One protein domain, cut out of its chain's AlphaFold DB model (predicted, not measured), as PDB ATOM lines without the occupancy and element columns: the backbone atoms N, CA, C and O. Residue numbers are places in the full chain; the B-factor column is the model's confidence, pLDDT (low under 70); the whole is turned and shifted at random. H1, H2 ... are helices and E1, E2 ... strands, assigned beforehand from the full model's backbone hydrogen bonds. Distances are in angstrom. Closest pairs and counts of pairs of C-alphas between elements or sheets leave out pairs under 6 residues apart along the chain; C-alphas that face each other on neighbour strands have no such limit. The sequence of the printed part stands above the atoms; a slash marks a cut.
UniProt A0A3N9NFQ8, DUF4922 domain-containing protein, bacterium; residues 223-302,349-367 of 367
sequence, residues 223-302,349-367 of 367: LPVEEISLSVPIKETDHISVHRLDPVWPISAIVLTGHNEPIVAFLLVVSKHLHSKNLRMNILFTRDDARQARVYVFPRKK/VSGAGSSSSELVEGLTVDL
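This is residues 223 to 302 and 349 to 367 of the 367 residues of the protein "DUF4922 domain-containing protein" of bacterium (UniProt A0A3N9NFQ8). A twisted four-stranded sheet has the long helix H2 lying lengthwise over one face, with short H3 packed on part of H2. Tiny H1 only grazes the sheet. The 99 printed residues hold three named helices and four named strands, in the order H1 E1 E2 H2 E3 E4 H3; the sheet, E1 - E2 - E4 - E3, is all antiparallel and the class is mixed. The whole is compact, with a radius of gyration of the C-alphas of 12.4 A, and rounded, spanning 34 by 30 by 20 A.

H1, residues 224 to 227, begins at C-alpha 224 (222.878, 302.688, 272.264). E1 is residues 240 to 243 and E2 residues 254 to 258. H2, residues 260 to 276, is 24.2 A long. E3, residues 280 to 287, measures 23.2 A, and E4, residues 293 to 300, 22.1 A. H3, residues 355 to 361, ends at C-alpha 361 (241.252, 288.666, 258.538).

In the hairpin E1 and E2, N 241 and O 257 are 2.9 A apart, within hydrogen-bond range. E2 and E4 have N 256 and O 295 at 2.8 A; the hairpin E3 and E4 has N 284 and O 296 at 2.9 A. E2, H2 and E3 form a split strand-helix-strand unit, two strands running the same way with E4 between them; its crossover is right-handed. H2 and H3 are on one face of the sheet, giving two layers, helices over a sheet. H2 is over E2 and E4 at a height over the sheet of 8.6 A, along the strands, at 2 degrees to E4 on the local plane. H2 touches H3 with residues 270 to 274 alone; the closest C-alphas, of Val 270 and Val 360, are 7.5 A apart, at a steep tilt of 63 degrees, opposite ways. H1 and H2 are apart. Every O i to N i+4 pair is within hydrogen-bond range in H2 and H3; H1 is too short for one.

The C-alphas farthest apart, of Asp 238 and Lys 302, are 35.0 A apart. Residues 303 to 348 are not printed; C-alphas 302 and 349 are 9.5 A apart across the cut. The link from H1 to E1 is long, with 12 residues. The mean pLDDT of the printed part is 89.0; residues 351 to 357 and 361 to 367 are under 70.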
ATOM      1  N   LEU A 223     218.884 300.392 270.783       97.31
ATOM      2  CA  LEU A 223     219.983 300.170 271.710       97.31
ATOM      3  C   LEU A 223     221.101 301.186 271.426       97.31
ATOM      4  O   LEU A 223     221.342 301.494 270.261       97.31
ATOM      5  N   PRO A 224     221.828 301.678 272.448       97.75
ATOM      6  CA  PRO A 224     222.878 302.688 272.264       97.75
ATOM      7  C   PRO A 224     223.937 302.379 271.199       97.75
ATOM      8  O   PRO A 224     224.448 303.292 270.562       97.75
ATOM      9  N   VAL A 225     224.255 301.101 270.979       97.75
ATOM     10  CA  VAL A 225     225.208 300.662 269.946       97.75
ATOM     11  C   VAL A 225     224.792 301.066 268.527       97.75
ATOM     12  O   VAL A 225     225.640 301.192 267.647       97.75
ATOM     13  N   GLU A 226     223.494 301.250 268.292       97.00
ATOM     14  CA  GLU A 226     222.945 301.558 266.972       97.00
ATOM     15  C   GLU A 226     223.216 303.005 266.548       97.00
ATOM     16  O   GLU A 226     223.283 303.283 265.355       97.00
ATOM     17  N   GLU A 227     223.454 303.888 267.521       95.75
ATOM     18  CA  GLU A 227     223.806 305.298 267.318       95.75
ATOM     19  C   GLU A 227     225.308 305.499 267.044       95.75
ATOM     20  O   GLU A 227     225.763 306.610 266.771       95.75
ATOM     21  N   ILE A 228     226.109 304.433 267.148       96.56
ATOM     22  CA  ILE A 228     227.552 304.509 266.925       96.56
ATOM     23  C   ILE A 228     227.846 304.398 265.431       96.56
ATOM     24  O   ILE A 228     227.345 303.510 264.741       96.56
ATOM     25  N   SER A 229     228.693 305.303 264.936       95.69
ATOM     26  CA  SER A 229     229.079 305.322 263.527       95.69
ATOM     27  C   SER A 229     229.874 304.073 263.153       95.69
ATOM     28  O   SER A 229     230.577 303.472 263.970       95.69
ATOM     29  N   LEU A 230     229.753 303.661 261.893       95.31
ATOM     30  CA  LEU A 230     230.549 302.567 261.354       95.31
ATOM     31  C   LEU A 230     231.914 303.098 260.916       95.31
ATOM     32  O   LEU A 230     232.018 304.187 260.353       95.31
ATOM     33  N   SER A 231     232.958 302.302 261.126       93.31
ATOM     34  CA  SER A 231     234.258 302.558 260.515       93.31
ATOM     35  C   SER A 231     234.174 302.424 258.992       93.31
ATOM     36  O   SER A 231     233.238 301.820 258.452       93.31
ATOM     37  N   VAL A 232     235.233 302.845 258.294       90.56
ATOM     38  CA  VAL A 232     235.475 302.355 256.927       90.56
ATOM     39  C   VAL A 232     235.403 300.816 256.899       90.56
ATOM     40  O   VAL A 232     235.811 300.184 257.891       90.56
ATOM     41  N   PRO A 233     234.862 300.206 255.828       91.56
ATOM     42  CA  PRO A 233     234.785 298.755 255.718       91.56
ATOM     43  C   PRO A 233     236.167 298.112 255.887       91.56
ATOM     44  O   PRO A 233     237.157 298.569 255.320       91.56
ATOM     45  N   ILE A 234     236.237 297.041 256.674       89.94
ATOM     46  CA  ILE A 234     237.423 296.176 256.759       89.94
ATOM     47  C   ILE A 234     237.438 295.196 255.582       89.94
ATOM     48  O   ILE A 234     238.498 294.835 255.078       89.94
ATOM     49  N   LYS A 235     236.252 294.753 255.157       87.75
ATOM     50  CA  LYS A 235     236.034 293.919 253.975       87.75
ATOM     51  C   LYS A 235     234.763 294.399 253.287       87.75
ATOM     52  O   LYS A 235     233.785 294.689 253.969       87.75
ATOM     53  N   GLU A 236     234.786 294.470 251.967       90.69
ATOM     54  CA  GLU A 236     233.666 294.951 251.163       90.69
ATOM     55  C   GLU A 236     233.609 294.198 249.836       90.69
ATOM     56  O   GLU A 236     234.643 293.865 249.251       90.69
ATOM     57  N   THR A 237     232.390 293.915 249.394       89.56
ATOM     58  CA  THR A 237     232.051 293.470 248.040       89.56
ATOM     59  C   THR A 237     230.846 294.265 247.549       89.56
ATOM     60  O   THR A 237     230.271 295.053 248.295       89.56
ATOM     61  N   ASP A 238     230.397 294.001 246.323       87.62
ATOM     62  CA  ASP A 238     229.202 294.635 245.752       87.62
ATOM     63  C   ASP A 238     227.899 294.331 246.526       87.62
ATOM     64  O   ASP A 238     226.848 294.897 246.215       87.62
ATOM     65  N   HIS A 239     227.919 293.407 247.495       91.00
ATOM     66  CA  HIS A 239     226.713 292.921 248.173       91.00
ATOM     67  C   HIS A 239     226.790 292.912 249.703       91.00
ATOM     68  O   HIS A 239     225.751 292.752 250.348       91.00
ATOM     69  N   ILE A 240     227.978 293.049 250.296       93.50
ATOM     70  CA  ILE A 240     228.150 293.106 251.751       93.50
ATOM     71  C   ILE A 240     229.358 293.947 252.136       93.50
ATOM     72  O   ILE A 240     230.438 293.818 251.553       93.50
ATOM     73  N   SER A 241     229.193 294.714 253.206       94.00
ATOM     74  CA  SER A 241     230.271 295.457 253.842       94.00
ATOM     75  C   SER A 241     230.386 295.047 255.310       94.00
ATOM     76  O   SER A 241     229.398 294.886 256.033       94.00
ATOM     77  N   VAL A 242     231.622 294.820 255.749       94.00
ATOM     78  CA  VAL A 242     231.974 294.387 257.104       94.00
ATOM     79  C   VAL A 242     232.724 295.514 257.792       94.00
ATOM     80  O   VAL A 242     233.804 295.907 257.356       94.00
ATOM     81  N   HIS A 243     232.179 296.004 258.896       94.00
ATOM     82  CA  HIS A 243     232.667 297.178 259.609       94.00
ATOM     83  C   HIS A 243     232.998 296.867 261.068       94.00
ATOM     84  O   HIS A 243     232.626 295.828 261.626       94.00
ATOM     85  N   ARG A 244     233.660 297.837 261.700       92.75
ATOM     86  CA  ARG A 244     233.681 298.028 263.153       92.75
ATOM     87  C   ARG A 244     232.822 299.231 263.516       92.75
ATOM     88  O   ARG A 244     232.355 299.965 262.649       92.75
ATOM     89  N   LEU A 245     232.687 299.446 264.815       94.25
ATOM     90  CA  LEU A 245     232.175 300.686 265.378       94.25
ATOM     91  C   LEU A 245     233.314 301.695 265.568       94.25
ATOM     92  O   LEU A 245     234.404 301.313 266.004       94.25
ATOM     93  N   ASP A 246     233.043 302.954 265.238       92.94
ATOM     94  CA  ASP A 246     233.929 304.101 265.420       92.94
ATOM     95  C   ASP A 246     233.132 305.268 266.050       92.94
ATOM     96  O   ASP A 246     232.173 305.741 265.441       92.94
ATOM     97  N   PRO A 247     233.450 305.722 267.279       92.62
ATOM     98  CA  PRO A 247     234.553 305.279 268.132       92.62
ATOM     99  C   PRO A 247     234.444 303.811 268.565       92.62
ATOM    100  O   PRO A 247     233.363 303.225 268.639       92.62
ATOM    101  N   VAL A 248     235.599 303.215 268.871       90.06
ATOM    102  CA  VAL A 248     235.732 301.789 269.205       90.06
ATOM    103  C   VAL A 248     234.905 301.423 270.436       90.06
ATOM    104  O   VAL A 248     235.280 301.747 271.564       90.06
ATOM    105  N   TRP A 249     233.820 300.680 270.217       94.94
ATOM    106  CA  TRP A 249     232.963 300.146 271.277       94.94
ATOM    107  C   TRP A 249     233.774 299.340 272.312       94.94
ATOM    108  O   TRP A 249     234.770 298.705 271.949       94.94
ATOM    109  N   PRO A 250     233.389 299.309 273.608       93.88
ATOM    110  CA  PRO A 250     234.180 298.650 274.656       93.88
ATOM    111  C   PRO A 250     234.554 297.190 274.378       93.88
ATOM    112  O   PRO A 250     235.587 296.700 274.845       93.88
ATOM    113  N   ILE A 251     233.707 296.499 273.619       94.06
ATOM    114  CA  ILE A 251     233.910 295.136 273.143       94.06
ATOM    115  C   ILE A 251     233.882 295.112 271.618       94.06
ATOM    116  O   ILE A 251     233.273 295.972 270.987       94.06
ATOM    117  N   SER A 252     234.516 294.098 271.037       93.44
ATOM    118  CA  SER A 252     234.465 293.838 269.603       93.44
ATOM    119  C   SER A 252     233.012 293.719 269.135       93.44
ATOM    120  O   SER A 252     232.223 292.967 269.712       93.44
ATOM    121  N   ALA A 253     232.684 294.470 268.087       94.88
ATOM    122  CA  ALA A 253     231.427 294.395 267.362       94.88
ATOM    123  C   ALA A 253     231.761 294.300 265.871       94.88
ATOM    124  O   ALA A 253     232.313 295.239 265.296       94.88
ATOM    125  N   ILE A 254     231.467 293.147 265.274       96.00
ATOM    126  CA  ILE A 254     231.562 292.948 263.827       96.00
ATOM    127  C   ILE A 254     230.203 293.344 263.264       96.00
ATOM    128  O   ILE A 254     229.199 292.733 263.628       96.00
ATOM    129  N   VAL A 255     230.164 294.373 262.421       97.31
ATOM    130  CA  VAL A 255     228.909 294.891 261.866       97.31
ATOM    131  C   VAL A 255     228.830 294.555 260.386       97.31
ATOM    132  O   VAL A 255     229.724 294.915 259.627       97.31
ATOM    133  N   LEU A 256     227.775 293.857 259.985       96.88
ATOM    134  CA  LEU A 256     227.496 293.489 258.600       96.88
ATOM    135  C   LEU A 256     226.391 294.391 258.062       96.88
ATOM    136  O   LEU A 256     225.376 294.566 258.739       96.88
ATOM    137  N   THR A 257     226.575 294.925 256.860       96.50
ATOM    138  CA  THR A 257     225.541 295.644 256.105       96.50
ATOM    139  C   THR A 257     225.449 295.075 254.693       96.50
ATOM    140  O   THR A 257     226.451 294.592 254.165       96.50
ATOM    141  N   GLY A 258     224.259 295.085 254.090       94.38
ATOM    142  CA  GLY A 258     224.057 294.672 252.699       94.38
ATOM    143  C   GLY A 258     222.957 293.628 252.510       94.38
ATOM    144  O   GLY A 258     221.941 293.631 253.208       94.38
ATOM    145  N   HIS A 259     223.138 292.755 251.519       94.06
ATOM    146  CA  HIS A 259     222.149 291.758 251.108       94.06
ATOM    147  C   HIS A 259     222.138 290.535 252.038       94.06
ATOM    148  O   HIS A 259     223.178 290.094 252.533       94.06
ATOM    149  N   ASN A 260     220.962 289.927 252.211       95.25
ATOM    150  CA  ASN A 260     220.777 288.817 253.150       95.25
ATOM    151  C   ASN A 260     221.637 287.589 252.830       95.25
ATOM    152  O   ASN A 260     222.219 287.023 253.747       95.25
ATOM    153  N   GLU A 261     221.754 287.180 251.563       94.69
ATOM    154  CA  GLU A 261     222.508 285.972 251.183       94.69
ATOM    155  C   GLU A 261     223.997 286.036 251.580       94.69
ATOM    156  O   GLU A 261     224.454 285.156 252.319       94.69
ATOM    157  N   PRO A 262     224.757 287.085 251.205       94.75
ATOM    158  CA  PRO A 262     226.111 287.277 251.716       94.75
ATOM    159  C   PRO A 262     226.192 287.348 253.244       94.75
ATOM    160  O   PRO A 262     227.127 286.804 253.835       94.75
ATOM    161  N   ILE A 263     225.222 287.996 253.905       96.25
ATOM    162  CA  ILE A 263     225.181 288.081 255.373       96.25
ATOM    163  C   ILE A 263     225.022 286.685 255.983       96.25
ATOM    164  O   ILE A 263     225.735 286.358 256.931       96.25
ATOM    165  N   VAL A 264     224.146 285.837 255.437       96.56
ATOM    166  CA  VAL A 264     223.965 284.443 255.873       96.56
ATOM    167  C   VAL A 264     225.280 283.676 255.753       96.56
ATOM    168  O   VAL A 264     225.731 283.076 256.733       96.56
ATOM    169  N   ALA A 265     225.921 283.729 254.583       94.44
ATOM    170  CA  ALA A 265     227.185 283.040 254.334       94.44
ATOM    171  C   ALA A 265     228.287 283.512 255.298       94.44
ATOM    172  O   ALA A 265     228.968 282.696 255.929       94.44
ATOM    173  N   PHE A 266     228.417 284.829 255.485       94.50
ATOM    174  CA  PHE A 266     229.385 285.400 256.414       94.50
ATOM    175  C   PHE A 266     229.099 284.977 257.860       94.50
ATOM    176  O   PHE A 266     230.018 284.566 258.573       94.50
ATOM    177  N   LEU A 267     227.836 285.028 258.296       95.81
ATOM    178  CA  LEU A 267     227.431 284.640 259.648       95.81
ATOM    179  C   LEU A 267     227.741 283.171 259.945       95.81
ATOM    180  O   LEU A 267     228.177 282.864 261.055       95.81
ATOM    181  N   LEU A 268     227.592 282.265 258.977       94.56
ATOM    182  CA  LEU A 268     227.992 280.863 259.137       94.56
ATOM    183  C   LEU A 268     229.502 280.717 259.342       94.56
ATOM    184  O   LEU A 268     229.945 280.016 260.258       94.56
ATOM    185  N   VAL A 269     230.293 281.397 258.512       92.81
ATOM    186  CA  VAL A 269     231.757 281.326 258.566       92.81
ATOM    187  C   VAL A 269     232.284 281.927 259.869       92.81
ATOM    188  O   VAL A 269     233.052 281.265 260.578       92.81
ATOM    189  N   VAL A 270     231.827 283.124 260.250       92.88
ATOM    190  CA  VAL A 270     232.239 283.759 261.513       92.88
ATOM    191  C   VAL A 270     231.757 282.954 262.718       92.88
ATOM    192  O   VAL A 270     232.519 282.782 263.666       92.88
ATOM    193  N   SER A 271     230.554 282.369 262.677       93.75
ATOM    194  CA  SER A 271     230.048 281.542 263.779       93.75
ATOM    195  C   SER A 271     230.934 280.325 264.028       93.75
ATOM    196  O   SER A 271     231.316 280.046 265.169       93.75
ATOM    197  N   LYS A 272     231.316 279.626 262.954       92.62
ATOM    198  CA  LYS A 272     232.198 278.454 263.012       92.62
ATOM    199  C   LYS A 272     233.610 278.840 263.463       92.62
ATOM    200  O   LYS A 272     234.205 278.139 264.284       92.62
ATOM    201  N   HIS A 273     234.120 279.977 262.990       91.94
ATOM    202  CA  HIS A 273     235.417 280.508 263.408       91.94
ATOM    203  C   HIS A 273     235.443 280.867 264.899       91.94
ATOM    204  O   HIS A 273     236.336 280.419 265.620       91.94
ATOM    205  N   LEU A 274     234.453 281.617 265.390       93.12
ATOM    206  CA  LEU A 274     234.339 281.962 266.808       93.12
ATOM    207  C   LEU A 274     234.259 280.703 267.677       93.12
ATOM    208  O   LEU A 274     235.009 280.586 268.648       93.12
ATOM    209  N   HIS A 275     233.445 279.721 267.282       92.69
ATOM    210  CA  HIS A 275     233.356 278.446 267.989       92.69
ATOM    211  C   HIS A 275     234.708 277.714 268.052       92.69
ATOM    212  O   HIS A 275     235.085 277.226 269.116       92.69
ATOM    213  N   SER A 276     235.481 277.699 266.956       92.50
ATOM    214  CA  SER A 276     236.824 277.085 266.914       92.50
ATOM    215  C   SER A 276     237.819 277.714 267.902       92.50
ATOM    216  O   SER A 276     238.736 277.046 268.372       92.50
ATOM    217  N   LYS A 277     237.599 278.981 268.273       91.25
ATOM    218  CA  LYS A 277     238.372 279.725 269.280       91.25
ATOM    219  C   LYS A 277     237.766 279.631 270.689       91.25
ATOM    220  O   LYS A 277     238.160 280.382 271.576       91.25
ATOM    221  N   ASN A 278     236.795 278.735 270.900       93.81
ATOM    222  CA  ASN A 278     235.984 278.616 272.118       93.81
ATOM    223  C   ASN A 278     235.279 279.930 272.516       93.81
ATOM    224  O   ASN A 278     235.000 280.182 273.690       93.81
ATOM    225  N   LEU A 279     234.975 280.774 271.530       95.00
ATOM    226  CA  LEU A 279     234.182 281.979 271.708       95.00
ATOM    227  C   LEU A 279     232.718 281.688 271.388       95.00
ATOM    228  O   LEU A 279     232.372 280.846 270.558       95.00
ATOM    229  N   ARG A 280     231.845 282.406 272.083       94.88
ATOM    230  CA  ARG A 280     230.395 282.411 271.870       94.88
ATOM    231  C   ARG A 280     230.006 283.732 271.218       94.88
ATOM    232  O   ARG A 280     230.871 284.566 270.959       94.88
ATOM    233  N   MET A 281     228.722 283.948 270.959       96.88
ATOM    234  CA  MET A 281     228.284 285.218 270.386       96.88
ATOM    235  C   MET A 281     226.875 285.617 270.806       96.88
ATOM    236  O   MET A 281     226.024 284.770 271.093       96.88
ATOM    237  N   ASN A 282     226.655 286.925 270.800       98.44
ATOM    238  CA  ASN A 282     225.339 287.529 270.661       98.44
ATOM    239  C   ASN A 282     225.220 288.112 269.262       98.44
ATOM    240  O   ASN A 282     226.224 288.561 268.705       98.44
ATOM    241  N   ILE A 283     224.007 288.126 268.723       98.75
ATOM    242  CA  ILE A 283     223.732 288.744 267.431       98.75
ATOM    243  C   ILE A 283     222.511 289.640 267.575       98.75
ATOM    244  O   ILE A 283     221.484 289.200 268.091       98.75
ATOM    245  N   LEU A 284     222.631 290.882 267.126       98.81
ATOM    246  CA  LEU A 284     221.534 291.833 267.011       98.81
ATOM    247  C   LEU A 284     221.286 292.096 265.523       98.81
ATOM    248  O   LEU A 284     222.170 292.579 264.821       98.81
ATOM    249  N   PHE A 285     220.090 291.766 265.055       98.69
ATOM    250  CA  PHE A 285     219.635 291.958 263.688       98.69
ATOM    251  C   PHE A 285     218.708 293.172 263.629       98.69
ATOM    252  O   PHE A 285     217.703 293.242 264.343       98.69
ATOM    253  N   THR A 286     219.065 294.126 262.779       97.75
ATOM    254  CA  THR A 286     218.405 295.427 262.633       97.75
ATOM    255  C   THR A 286     218.324 295.803 261.155       97.75
ATOM    256  O   THR A 286     218.702 295.015 260.281       97.75
ATOM    257  N   ARG A 287     217.859 297.021 260.877       94.44
ATOM    258  CA  ARG A 287     217.913 297.634 259.552       94.44
ATOM    259  C   ARG A 287     218.618 298.973 259.619       94.44
ATOM    260  O   ARG A 287     218.528 299.656 260.636       94.44
ATOM    261  N   ASP A 288     219.307 299.326 258.546       90.44
ATOM    262  CA  ASP A 288     219.777 300.691 258.348       90.44
ATOM    263  C   ASP A 288     218.682 301.596 257.757       90.44
ATOM    264  O   ASP A 288     217.559 301.160 257.478       90.44
ATOM    265  N   ASP A 289     219.022 302.868 257.553       87.12
ATOM    266  CA  ASP A 289     218.115 303.882 257.005       87.12
ATOM    267  C   ASP A 289     217.662 303.566 255.568       87.12
ATOM    268  O   ASP A 289     216.588 303.994 255.144       87.12
ATOM    269  N   ALA A 290     218.445 302.776 254.824       89.19
ATOM    270  CA  ALA A 290     218.105 302.284 253.491       89.19
ATOM    271  C   ALA A 290     217.266 300.992 253.529       89.19
ATOM    272  O   ALA A 290     216.996 300.400 252.483       89.19
ATOM    273  N   ARG A 291     216.829 300.561 254.723       89.00
ATOM    274  CA  ARG A 291     216.068 299.327 254.982       89.00
ATOM    275  C   ARG A 291     216.838 298.049 254.629       89.00
ATOM    276  O   ARG A 291     216.223 296.983 254.553       89.00
ATOM    277  N   GLN A 292     218.158 298.120 254.461       92.56
ATOM    278  CA  GLN A 292     219.005 296.941 254.310       92.56
ATOM    279  C   GLN A 292     219.307 296.327 255.675       92.56
ATOM    280  O   GLN A 292     219.247 296.996 256.709       92.56
ATOM    281  N   ALA A 293     219.606 295.028 255.695       96.25
ATOM    282  CA  ALA A 293     219.948 294.345 256.930       96.25
ATOM    283  C   ALA A 293     221.243 294.927 257.511       96.25
ATOM    284  O   ALA A 293     222.269 295.001 256.835       96.25
ATOM    285  N   ARG A 294     221.196 295.293 258.793       97.88
ATOM    286  CA  ARG A 294     222.366 295.663 259.589       97.88
ATOM    287  C   ARG A 294     222.468 294.712 260.773       97.88
ATOM    288  O   ARG A 294     221.582 294.681 261.630       97.88
ATOM    289  N   VAL A 295     223.536 293.925 260.826       98.69
ATOM    290  CA  VAL A 295     223.705 292.859 261.820       98.69
ATOM    291  C   VAL A 295     224.955 293.095 262.651       98.69
ATOM    292  O   VAL A 295     226.056 293.164 262.115       98.69
ATOM    293  N   TYR A 296     224.795 293.162 263.968       98.56
ATOM    294  CA  TYR A 296     225.889 293.290 264.923       98.56
ATOM    295  C   TYR A 296     226.182 291.923 265.533       98.56
ATOM    296  O   TYR A 296     225.315 291.324 266.170       98.56
ATOM    297  N   VAL A 297     227.411 291.443 265.386       98.25
ATOM    298  CA  VAL A 297     227.908 290.232 266.043       98.25
ATOM    299  C   VAL A 297     228.851 290.645 267.164       98.25
ATOM    300  O   VAL A 297     229.862 291.305 266.921       98.25
ATOM    301  N   PHE A 298     228.542 290.221 268.388       97.62
ATOM    302  CA  PHE A 298     229.359 290.470 269.573       97.62
ATOM    303  C   PHE A 298     230.025 289.166 270.029       97.62
ATOM    304  O   PHE A 298     229.350 288.318 270.622       97.62
ATOM    305  N   PRO A 299     231.332 288.967 269.789       96.81
ATOM    306  CA  PRO A 299     232.073 287.821 270.305       96.81
ATOM    307  C   PRO A 299     232.157 287.824 271.839       96.81
ATOM    308  O   PRO A 299     232.521 288.821 272.472       96.81
ATOM    309  N   ARG A 300     231.863 286.679 272.457       96.12
ATOM    310  CA  ARG A 300     231.722 286.510 273.911       96.12
ATOM    311  C   ARG A 300     232.700 285.485 274.469       96.12
ATOM    312  O   ARG A 300     232.809 284.374 273.956       96.12
ATOM    313  N   LYS A 301     233.346 285.849 275.579       94.75
ATOM    314  CA  LYS A 301     234.239 284.987 276.374       94.75
ATOM    315  C   LYS A 301     233.481 284.218 277.457       94.75
ATOM    316  O   LYS A 301     233.818 283.080 277.757       94.75
ATOM    317  N   LYS A 302     232.469 284.849 278.062       93.00
ATOM    318  CA  LYS A 302     231.657 284.279 279.147       93.00
ATOM    319  C   LYS A 302     230.252 284.872 279.170       93.00
ATOM    320  O   LYS A 302     230.006 285.932 278.590       93.00
ATOM    321  N   VAL A 349     234.994 289.969 273.870       92.75
ATOM    322  CA  VAL A 349     236.344 290.185 273.329       92.75
ATOM    323  C   VAL A 349     236.618 291.691 273.319       92.75
ATOM    324  O   VAL A 349     235.730 292.460 272.967       92.75
ATOM    325  N   SER A 350     237.809 292.125 273.747       85.94
ATOM    326  CA  SER A 350     238.155 293.556 273.813       85.94
ATOM    327  C   SER A 350     237.955 294.223 272.454       85.94
ATOM    328  O   SER A 350     238.404 293.674 271.450       85.94
ATOM    329  N   GLY A 351     237.310 295.393 272.421       69.88
ATOM    330  CA  GLY A 351     237.164 296.175 271.188       69.88
ATOM    331  C   GLY A 351     238.447 296.905 270.783       69.88
ATOM    332  O   GLY A 351     238.684 297.117 269.599       69.88
ATOM    333  N   ALA A 352     239.301 297.241 271.757       69.06
ATOM    334  CA  ALA A 352     240.573 297.919 271.515       69.06
ATOM    335  C   ALA A 352     241.616 296.990 270.863       69.06
ATOM    336  O   ALA A 352     241.740 295.827 271.256       69.06
ATOM    337  N   GLY A 353     242.404 297.545 269.934       61.19
ATOM    338  CA  GLY A 353     243.465 296.847 269.195       61.19
ATOM    339  C   GLY A 353     243.006 296.257 267.854       61.19
ATOM    340  O   GLY A 353     241.962 296.626 267.318       61.19
ATOM    341  N   SER A 354     243.795 295.332 267.303       56.97
ATOM    342  CA  SER A 354     243.520 294.589 266.061       56.97
ATOM    343  C   SER A 354     242.512 293.445 266.230       56.97
ATOM    344  O   SER A 354     242.183 292.791 265.254       56.97
ATOM    345  N   SER A 355     241.963 293.214 267.428       65.75
ATOM    346  CA  SER A 355     241.167 292.024 267.781       65.75
ATOM    347  C   SER A 355     240.002 291.720 266.830       65.75
ATOM    348  O   SER A 355     239.822 290.577 266.426       65.75
ATOM    349  N   SER A 356     239.203 292.723 266.451       63.72
ATOM    350  CA  SER A 356     238.070 292.525 265.531       63.72
ATOM    351  C   SER A 356     238.549 292.236 264.110       63.72
ATOM    352  O   SER A 356     237.966 291.400 263.430       63.72
ATOM    353  N   SER A 357     239.629 292.895 263.680       66.12
ATOM    354  CA  SER A 357     240.255 292.623 262.390       66.12
ATOM    355  C   SER A 357     240.863 291.225 262.384       66.12
ATOM    356  O   SER A 357     240.540 290.455 261.503       66.12
ATOM    357  N   GLU A 358     241.583 290.803 263.421       72.75
ATOM    358  CA  GLU A 358     242.120 289.441 263.569       72.75
ATOM    359  C   GLU A 358     241.034 288.352 263.592       72.75
ATOM    360  O   GLU A 358     241.275 287.207 263.199       72.75
ATOM    361  N   LEU A 359     239.829 288.679 264.077       78.38
ATOM    362  CA  LEU A 359     238.677 287.775 264.034       78.38
ATOM    363  C   LEU A 359     238.100 287.616 262.619       78.38
ATOM    364  O   LEU A 359     237.431 286.614 262.367       78.38
ATOM    365  N   VAL A 360     238.357 288.568 261.718       72.88
ATOM    366  CA  VAL A 360     237.801 288.612 260.355       72.88
ATOM    367  C   VAL A 360     238.861 288.376 259.264       72.88
ATOM    368  O   VAL A 360     238.545 287.792 258.235       72.88
ATOM    369  N   GLU A 361     240.124 288.742 259.485       69.19
ATOM    370  CA  GLU A 361     241.252 288.666 258.538       69.19
ATOM    371  C   GLU A 361     241.564 287.225 258.109       69.19
ATOM    372  O   GLU A 361     242.033 286.995 256.999       69.19
ATOM    373  N   GLY A 362     241.252 286.239 258.957       62.59
ATOM    374  CA  GLY A 362     241.372 284.815 258.631       62.59
ATOM    375  C   GLY A 362     240.144 284.201 257.949       62.59
ATOM    376  O   GLY A 362     240.148 283.000 257.676       62.59
ATOM    377  N   LEU A 363     239.074 284.969 257.713       67.12
ATOM    378  CA  LEU A 363     237.841 284.465 257.108       67.12
ATOM    379  C   LEU A 363     237.908 284.598 255.582       67.12
ATOM    380  O   LEU A 363     237.535 285.621 254.993       67.12
ATOM    381  N   THR A 364     238.325 283.517 254.923       56.62
ATOM    382  CA  THR A 364     238.088 283.303 253.490       56.62
ATOM    383  C   THR A 364     236.608 283.002 253.285       56.62
ATOM    384  O   THR A 364     236.188 281.856 253.156       56.62
ATOM    385  N   VAL A 365     235.787 284.042 253.357       56.94
ATOM    386  CA  VAL A 365     234.446 283.987 252.786       56.94
ATOM    387  C   VAL A 365     234.642 284.309 251.312       56.94
ATOM    388  O   VAL A 365     234.984 285.456 250.999       56.94
ATOM    389  N   ASP A 366     234.540 283.288 250.459       51.25
ATOM    390  CA  ASP A 366     234.211 283.483 249.047       51.25
ATOM    391  C   ASP A 366     232.805 284.089 249.063       51.25
ATOM    392  O   ASP A 366     231.824 283.394 249.327       51.25
ATOM    393  N   LEU A 367     232.767 285.421 249.014       49.47
ATOM    394  CA  LEU A 367     231.564 286.239 249.134       49.47
ATOM    395  C   LEU A 367     230.809 286.299 247.814       49.47
ATOM    396  O   LEU A 367     231.490 286.452 246.774       49.47
TER     397      LEU A 367